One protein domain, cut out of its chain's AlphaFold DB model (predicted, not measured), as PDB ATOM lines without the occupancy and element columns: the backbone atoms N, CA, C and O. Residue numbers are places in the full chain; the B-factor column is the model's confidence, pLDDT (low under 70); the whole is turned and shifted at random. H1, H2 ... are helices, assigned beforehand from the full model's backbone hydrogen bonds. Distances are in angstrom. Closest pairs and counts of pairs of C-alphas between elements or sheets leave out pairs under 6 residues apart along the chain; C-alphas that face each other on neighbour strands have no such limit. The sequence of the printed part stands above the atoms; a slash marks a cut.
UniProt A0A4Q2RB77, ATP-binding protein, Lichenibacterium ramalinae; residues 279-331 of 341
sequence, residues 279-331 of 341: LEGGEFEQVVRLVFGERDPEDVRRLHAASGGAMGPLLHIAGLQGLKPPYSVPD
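AT A GLANCE: This is residues 279 to 331 of the 341 residues of the protein "ATP-binding protein" of Lichenibacterium ramalinae (UniProt A0A4Q2RB77). Three short helices, H1, H2 and H3, make a small cluster in which their centres form a triangle, and a tail without a named element follows H3. H2 stands crosswise to both of the others and packs on H3, while H1 and H3 are near each other; the last residues, 328 to 331, trail away from the cluster and lengthen the outline. The printed part has 53 residues with three named helices, in the order H1, H2, H3 along the chain, and no named strand; the class is all helix, with 33 residues in the helices. The whole is compact, with a radius of gyration of the C-alphas of 10.4 A, and its spans are 31 by 22 by 19 A.

IN THESE COORDINATES: H1, the longest helix by residues, holds residues 281 to 292 and measures 16.3 A from its first to its last C-alpha. It begins at C-alpha 281, at (32.443, 40.726, -26.379). H2 holds residues 297 to 307 and measures 15.2 A; its first C-alpha, of Pro 297, is at (31.373, 38.757, -15.486). H3 holds residues 311 to 320 and measures 14.3 A; it ends at C-alpha 320, at (17.894, 52.127, -13.123).

HOW THE PARTS SIT: H1 and H2 only just touch, with 3 pairs of C-alphas within 8 A, and H1 touches H2 with residues 284 to 288 alone. Their closest C-alphas are those of Glu 285 and Val 300, 6.6 A apart. Their lines are about perpendicular, at 85 degrees, and their centres are 10.5 A apart. H2 also touches H3, with 10 pairs of C-alphas within 8 A. The closest C-alphas of H2 and H3 are those of Ser 307 and Pro 313, 4.9 A apart. H2 and H3 run opposite ways at a steep tilt of 68 degrees, only just short of about perpendicular, and their centres are 11.3 A apart. H1 and H3 are near each other, with no pair of C-alphas within 8 A but 13 pairs within 10 A. In H1, H2 and H3 every pair of O i and N i+4 is within hydrogen-bond range.

THE WHOLE: The C-alphas farthest apart are those of Ala 305 in H2 and Asp 331, at 32.5 A. From the first to the last printed C-alpha, Leu 279 to Asp 331, the distance is 26.3 A. The links from H1 to H2, with 4 residues, and from H2 to H3, with 3 residues, are tight. The printed part has no cut. The mean pLDDT of the printed part is 78.9, and residues 324 to 331 are under 70.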
ATOM      1  N   LEU A 279      27.890  46.990 -29.403       87.31
ATOM      2  CA  LEU A 279      29.119  46.526 -28.777       87.31
ATOM      3  C   LEU A 279      29.029  45.038 -28.457       87.31
ATOM      4  O   LEU A 279      28.055  44.579 -27.858       87.31
ATOM      5  N   GLU A 280      30.088  44.309 -28.789       87.31
ATOM      6  CA  GLU A 280      30.170  42.865 -28.593       87.31
ATOM      7  C   GLU A 280      31.426  42.477 -27.811       87.31
ATOM      8  O   GLU A 280      32.461  43.150 -27.866       87.31
ATOM      9  N   GLY A 281      31.327  41.365 -27.078       86.56
ATOM     10  CA  GLY A 281      32.443  40.726 -26.379       86.56
ATOM     11  C   GLY A 281      33.317  41.694 -25.570       86.56
ATOM     12  O   GLY A 281      32.826  42.481 -24.760       86.56
ATOM     13  N   GLY A 282      34.628  41.636 -25.816       85.44
ATOM     14  CA  GLY A 282      35.624  42.398 -25.062       85.44
ATOM     15  C   GLY A 282      35.483  43.922 -25.164       85.44
ATOM     16  O   GLY A 282      35.890  44.617 -24.238       85.44
ATOM     17  N   GLU A 283      34.889  44.469 -26.232       83.56
ATOM     18  CA  GLU A 283      34.653  45.920 -26.326       83.56
ATOM     19  C   GLU A 283      33.539  46.368 -25.379       83.56
ATOM     20  O   GLU A 283      33.666  47.392 -24.704       83.56
ATOM     21  N   PHE A 284      32.469  45.575 -25.269       89.06
ATOM     22  CA  PHE A 284      31.409  45.842 -24.301       89.06
ATOM     23  C   PHE A 284      31.932  45.744 -22.864       89.06
ATOM     24  O   PHE A 284      31.668  46.629 -22.050       89.06
ATOM     25  N   GLU A 285      32.724  44.712 -22.561       88.69
ATOM     26  CA  GLU A 285      33.366  44.544 -21.251       88.69
ATOM     27  C   GLU A 285      34.262  45.740 -20.900       88.69
ATOM     28  O   GLU A 285      34.190  46.267 -19.788       88.69
ATOM     29  N   GLN A 286      35.059  46.226 -21.856       85.00
ATOM     30  CA  GLN A 286      35.896  47.412 -21.670       85.00
ATOM     31  C   GLN A 286      35.070  48.669 -21.401       85.00
ATOM     32  O   GLN A 286      35.409  49.416 -20.483       85.00
ATOM     33  N   VAL A 287      33.983  48.895 -22.145       84.31
ATOM     34  CA  VAL A 287      33.062  50.009 -21.882       84.31
ATOM     35  C   VAL A 287      32.465  49.893 -20.489       84.31
ATOM     36  O   VAL A 287      32.491  50.866 -19.744       84.31
ATOM     37  N   VAL A 288      31.946  48.727 -20.097       86.50
ATOM     38  CA  VAL A 288      31.360  48.547 -18.761       86.50
ATOM     39  C   VAL A 288      32.403  48.806 -17.680       86.50
ATOM     40  O   VAL A 288      32.114  49.526 -16.727       86.50
ATOM     41  N   ARG A 289      33.630  48.310 -17.860       84.44
ATOM     42  CA  ARG A 289      34.739  48.562 -16.938       84.44
ATOM     43  C   ARG A 289      35.088  50.041 -16.842       84.44
ATOM     44  O   ARG A 289      35.279  50.557 -15.743       84.44
ATOM     45  N   LEU A 290      35.163  50.733 -17.977       78.81
ATOM     46  CA  LEU A 290      35.414  52.168 -18.014       78.81
ATOM     47  C   LEU A 290      34.287  52.902 -17.292       78.81
ATOM     48  O   LEU A 290      34.560  53.658 -16.369       78.81
ATOM     49  N   VAL A 291      33.035  52.656 -17.672       76.75
ATOM     50  CA  VAL A 291      31.861  53.433 -17.257       76.75
ATOM     51  C   VAL A 291      31.335  53.064 -15.887       76.75
ATOM     52  O   VAL A 291      30.691  53.897 -15.281       76.75
ATOM     53  N   PHE A 292      31.562  51.862 -15.375       82.12
ATOM     54  CA  PHE A 292      30.969  51.409 -14.112       82.12
ATOM     55  C   PHE A 292      31.987  50.765 -13.168       82.12
ATOM     56  O   PHE A 292      31.577  50.270 -12.113       82.12
ATOM     57  N   GLY A 293      33.281  50.802 -13.505       82.19
ATOM     58  CA  GLY A 293      34.341  50.094 -12.789       82.19
ATOM     59  C   GLY A 293      34.348  48.593 -13.086       82.19
ATOM     60  O   GLY A 293      33.523  48.101 -13.850       82.19
ATOM     61  N   GLU A 294      35.273  47.859 -12.468       85.38
ATOM     62  CA  GLU A 294      35.294  46.390 -12.535       85.38
ATOM     63  C   GLU A 294      33.965  45.799 -12.035       85.38
ATOM     64  O   GLU A 294      33.422  46.226 -11.010       85.38
ATOM     65  N   ARG A 295      33.432  44.822 -12.775       85.31
ATOM     66  CA  ARG A 295      32.145  44.165 -12.500       85.31
ATOM     67  C   ARG A 295      32.281  42.659 -12.583       85.31
ATOM     68  O   ARG A 295      33.157  42.146 -13.274       85.31
ATOM     69  N   ASP A 296      31.384  41.961 -11.895       90.00
ATOM     70  CA  ASP A 296      31.291  40.515 -12.030       90.00
ATOM     71  C   ASP A 296      30.963  40.143 -13.493       90.00
ATOM     72  O   ASP A 296      30.080  40.767 -14.094       90.00
ATOM     73  N   PRO A 297      31.636  39.149 -14.102       92.50
ATOM     74  CA  PRO A 297      31.373  38.757 -15.486       92.50
ATOM     75  C   PRO A 297      29.910  38.382 -15.769       92.50
ATOM     76  O   PRO A 297      29.429  38.560 -16.888       92.50
ATOM     77  N   GLU A 298      29.174  37.860 -14.786       92.25
ATOM     78  CA  GLU A 298      27.744  37.588 -14.917       92.25
ATOM     79  C   GLU A 298      26.916  38.876 -14.970       92.25
ATOM     80  O   GLU A 298      25.989  38.966 -15.776       92.25
ATOM     81  N   ASP A 299      27.278  39.901 -14.195       89.75
ATOM     82  CA  ASP A 299      26.667  41.233 -14.289       89.75
ATOM     83  C   ASP A 299      26.884  41.837 -15.673       89.75
ATOM     84  O   ASP A 299      25.938  42.337 -16.281       89.75
ATOM     85  N   VAL A 300      28.107  41.738 -16.203       91.75
ATOM     86  CA  VAL A 300      28.427  42.240 -17.545       91.75
ATOM     87  C   VAL A 300      27.601  41.511 -18.605       91.75
ATOM     88  O   VAL A 300      26.987  42.163 -19.449       91.75
ATOM     89  N   ARG A 301      27.482  40.178 -18.527       92.25
ATOM     90  CA  ARG A 301      26.612  39.405 -19.432       92.25
ATOM     91  C   ARG A 301      25.141  39.812 -19.324       92.25
ATOM     92  O   ARG A 301      24.470  39.924 -20.347       92.25
ATOM     93  N   ARG A 302      24.628  40.056 -18.112       91.38
ATOM     94  CA  ARG A 302      23.244  40.518 -17.901       91.38
ATOM     95  C   ARG A 302      23.015  41.910 -18.484       91.38
ATOM     96  O   ARG A 302      21.995  42.129 -19.133       91.38
ATOM     97  N   LEU A 303      23.960  42.830 -18.295       90.50
ATOM     98  CA  LEU A 303      23.917  44.165 -18.894       90.50
ATOM     99  C   LEU A 303      23.981  44.096 -20.420       90.50
ATOM    100  O   LEU A 303      23.232  44.813 -21.083       90.50
ATOM    101  N   HIS A 304      24.824  43.228 -20.988       93.31
ATOM    102  CA  HIS A 304      24.907  43.023 -22.437       93.31
ATOM    103  C   HIS A 304      23.581  42.512 -22.995       93.31
ATOM    104  O   HIS A 304      23.005  43.153 -23.868       93.31
ATOM    105  N   ALA A 305      23.034  41.446 -22.405       92.19
ATOM    106  CA  ALA A 305      21.761  40.863 -22.823       92.19
ATOM    107  C   ALA A 305      20.587  41.851 -22.709       92.19
ATOM    108  O   ALA A 305      19.717  41.876 -23.576       92.19
ATOM    109  N   ALA A 306      20.559  42.679 -21.659       88.00
ATOM    110  CA  ALA A 306      19.488  43.650 -21.445       88.00
ATOM    111  C   ALA A 306      19.612  44.893 -22.345       88.00
ATOM    112  O   ALA A 306      18.602  45.436 -22.783       88.00
ATOM    113  N   SER A 307      20.837  45.354 -22.617       87.50
ATOM    114  CA  SER A 307      21.092  46.526 -23.470       87.50
ATOM    115  C   SER A 307      21.190  46.196 -24.960       87.50
ATOM    116  O   SER A 307      21.162  47.108 -25.786       87.50
ATOM    117  N   GLY A 308      21.353  44.916 -25.308       88.38
ATOM    118  CA  GLY A 308      21.667  44.476 -26.667       88.38
ATOM    119  C   GLY A 308      22.973  45.072 -27.192       88.38
ATOM    120  O   GLY A 308      23.056  45.379 -28.376       88.38
ATOM    121  N   GLY A 309      23.939  45.359 -26.310       86.12
ATOM    122  CA  GLY A 309      25.207  46.006 -26.665       86.12
ATOM    123  C   GLY A 309      25.097  47.491 -27.043       86.12
ATOM    124  O   GLY A 309      26.085  48.096 -27.461       86.12
ATOM    125  N   ALA A 310      23.922  48.115 -26.923       82.25
ATOM    126  CA  ALA A 310      23.730  49.518 -27.273       82.25
ATOM    127  C   ALA A 310      24.048  50.458 -26.095       82.25
ATOM    128  O   ALA A 310      23.559  50.275 -24.980       82.25
ATOM    129  N   MET A 311      24.820  51.518 -26.361       78.75
ATOM    130  CA  MET A 311      25.289  52.458 -25.333       78.75
ATOM    131  C   MET A 311      24.161  53.195 -24.602       78.75
ATOM    132  O   MET A 311      24.188  53.289 -23.378       78.75
ATOM    133  N   GLY A 312      23.162  53.713 -25.319       77.81
ATOM    134  CA  GLY A 312      22.021  54.402 -24.699       77.81
ATOM    135  C   GLY A 312      21.248  53.503 -23.724       77.81
ATOM    136  O   GLY A 312      21.151  53.849 -22.544       77.81
ATOM    137  N   PRO A 313      20.752  52.333 -24.175       82.25
ATOM    138  CA  PRO A 313      20.135  51.338 -23.304       82.25
ATOM    139  C   PRO A 313      21.032  50.904 -22.142       82.25
ATOM    140  O   PRO A 313      20.547  50.826 -21.016       82.25
ATOM    141  N   LEU A 314      22.334  50.692 -22.369       84.38
ATOM    142  CA  LEU A 314      23.293  50.366 -21.309       84.38
ATOM    143  C   LEU A 314      23.303  51.434 -20.208       84.38
ATOM    144  O   LEU A 314      23.110  51.103 -19.040       84.38
ATOM    145  N   LEU A 315      23.491  52.708 -20.568       80.12
ATOM    146  CA  LEU A 315      23.519  53.815 -19.606       80.12
ATOM    147  C   LEU A 315      22.184  53.956 -18.861       80.12
ATOM    148  O   LEU A 315      22.173  54.211 -17.657       80.12
ATOM    149  N   HIS A 316      21.062  53.756 -19.556       79.00
ATOM    150  CA  HIS A 316      19.732  53.823 -18.959       79.00
ATOM    151  C   HIS A 316      19.480  52.685 -17.958       79.00
ATOM    152  O   HIS A 316      19.114  52.944 -16.812       79.00
ATOM    153  N   ILE A 317      19.716  51.433 -18.364       81.06
ATOM    154  CA  ILE A 317      19.519  50.238 -17.530       81.06
ATOM    155  C   ILE A 317      20.447  50.276 -16.317       81.06
ATOM    156  O   ILE A 317      20.002  50.035 -15.196       81.06
ATOM    157  N   ALA A 318      21.716  50.628 -16.523       79.06
ATOM    158  CA  ALA A 318      22.671  50.781 -15.436       79.06
ATOM    159  C   ALA A 318      22.207  51.858 -14.437       79.06
ATOM    160  O   ALA A 318      22.207  51.618 -13.229       79.06
ATOM    161  N   GLY A 319      21.702  52.996 -14.929       76.81
ATOM    162  CA  GLY A 319      21.110  54.039 -14.091       76.81
ATOM    163  C   GLY A 319      19.922  53.547 -13.255       76.81
ATOM    164  O   GLY A 319      19.860  53.836 -12.059       76.81
ATOM    165  N   LEU A 320      19.018  52.751 -13.841       77.50
ATOM    166  CA  LEU A 320      17.894  52.127 -13.123       77.50
ATOM    167  C   LEU A 320      18.353  51.136 -12.045       77.50
ATOM    168  O   LEU A 320      17.704  51.008 -11.009       77.50
ATOM    169  N   GLN A 321      19.484  50.467 -12.259       79.50
ATOM    170  CA  GLN A 321      20.104  49.560 -11.289       79.50
ATOM    171  C   GLN A 321      20.922  50.297 -10.211       79.50
ATOM    172  O   GLN A 321      21.594  49.664  -9.398       79.50
ATOM    173  N   GLY A 322      20.890  51.634 -10.195       77.25
ATOM    174  CA  GLY A 322      21.668  52.448  -9.262       77.25
ATOM    175  C   GLY A 322      23.169  52.452  -9.558       77.25
ATOM    176  O   GLY A 322      23.949  52.974  -8.758       77.25
ATOM    177  N   LEU A 323      23.586  51.905 -10.705       73.00
ATOM    178  CA  LEU A 323      24.958  51.984 -11.179       73.00
ATOM    179  C   LEU A 323      25.185  53.400 -11.694       73.00
ATOM    180  O   LEU A 323      24.775  53.775 -12.792       73.00
ATOM    181  N   LYS A 324      25.824  54.218 -10.865       61.47
ATOM    182  CA  LYS A 324      26.259  55.544 -11.283       61.47
ATOM    183  C   LYS A 324      27.591  55.413 -12.013       61.47
ATOM    184  O   LYS A 324      28.468  54.703 -11.510       61.47
ATOM    185  N   PRO A 325      27.772  56.090 -13.157       58.84
ATOM    186  CA  PRO A 325      29.096  56.193 -13.731       58.84
ATOM    187  C   PRO A 325      30.039  56.847 -12.704       58.84
ATOM    188  O   PRO A 325      29.638  57.820 -12.062       58.84
ATOM    189  N   PRO A 326      31.272  56.343 -12.502       48.19
ATOM    190  CA  PRO A 326      32.204  56.868 -11.513       48.19
ATOM    191  C   PRO A 326      32.765  58.239 -11.918       48.19
ATOM    192  O   PRO A 326      33.530  58.831 -11.164       48.19
ATOM    193  N   TYR A 327      32.396  58.764 -13.089       48.03
ATOM    194  CA  TYR A 327      32.915  60.019 -13.604       48.03
ATOM    195  C   TYR A 327      31.947  61.187 -13.376       48.03
ATOM    196  O   TYR A 327      31.044  61.436 -14.170       48.03
ATOM    197  N   SER A 328      32.249  62.016 -12.380       37.72
ATOM    198  CA  SER A 328      32.687  63.363 -12.748       37.72
ATOM    199  C   SER A 328      34.011  63.172 -13.488       37.72
ATOM    200  O   SER A 328      34.993  62.813 -12.841       37.72
ATOM    201  N   VAL A 329      34.051  63.266 -14.823       39.22
ATOM    202  CA  VAL A 329      35.338  63.237 -15.540       39.22
ATOM    203  C   VAL A 329      36.070  64.485 -15.045       39.22
ATOM    204  O   VAL A 329      35.575  65.580 -15.299       39.22
ATOM    205  N   PRO A 330      37.169  64.387 -14.275       36.50
ATOM    206  CA  PRO A 330      37.967  65.572 -14.008       36.50
ATOM    207  C   PRO A 330      38.485  66.033 -15.373       36.50
ATOM    208  O   PRO A 330      39.002  65.191 -16.113       36.50
ATOM    209  N   ASP A 331      38.362  67.322 -15.701       39.12
ATOM    210  CA  ASP A 331      38.771  67.927 -16.989       39.12
ATOM    211  C   ASP A 331      40.188  67.509 -17.456       39.12
ATOM    212  O   ASP A 331      40.542  67.609 -18.629       39.12
TER     213      ASP A 331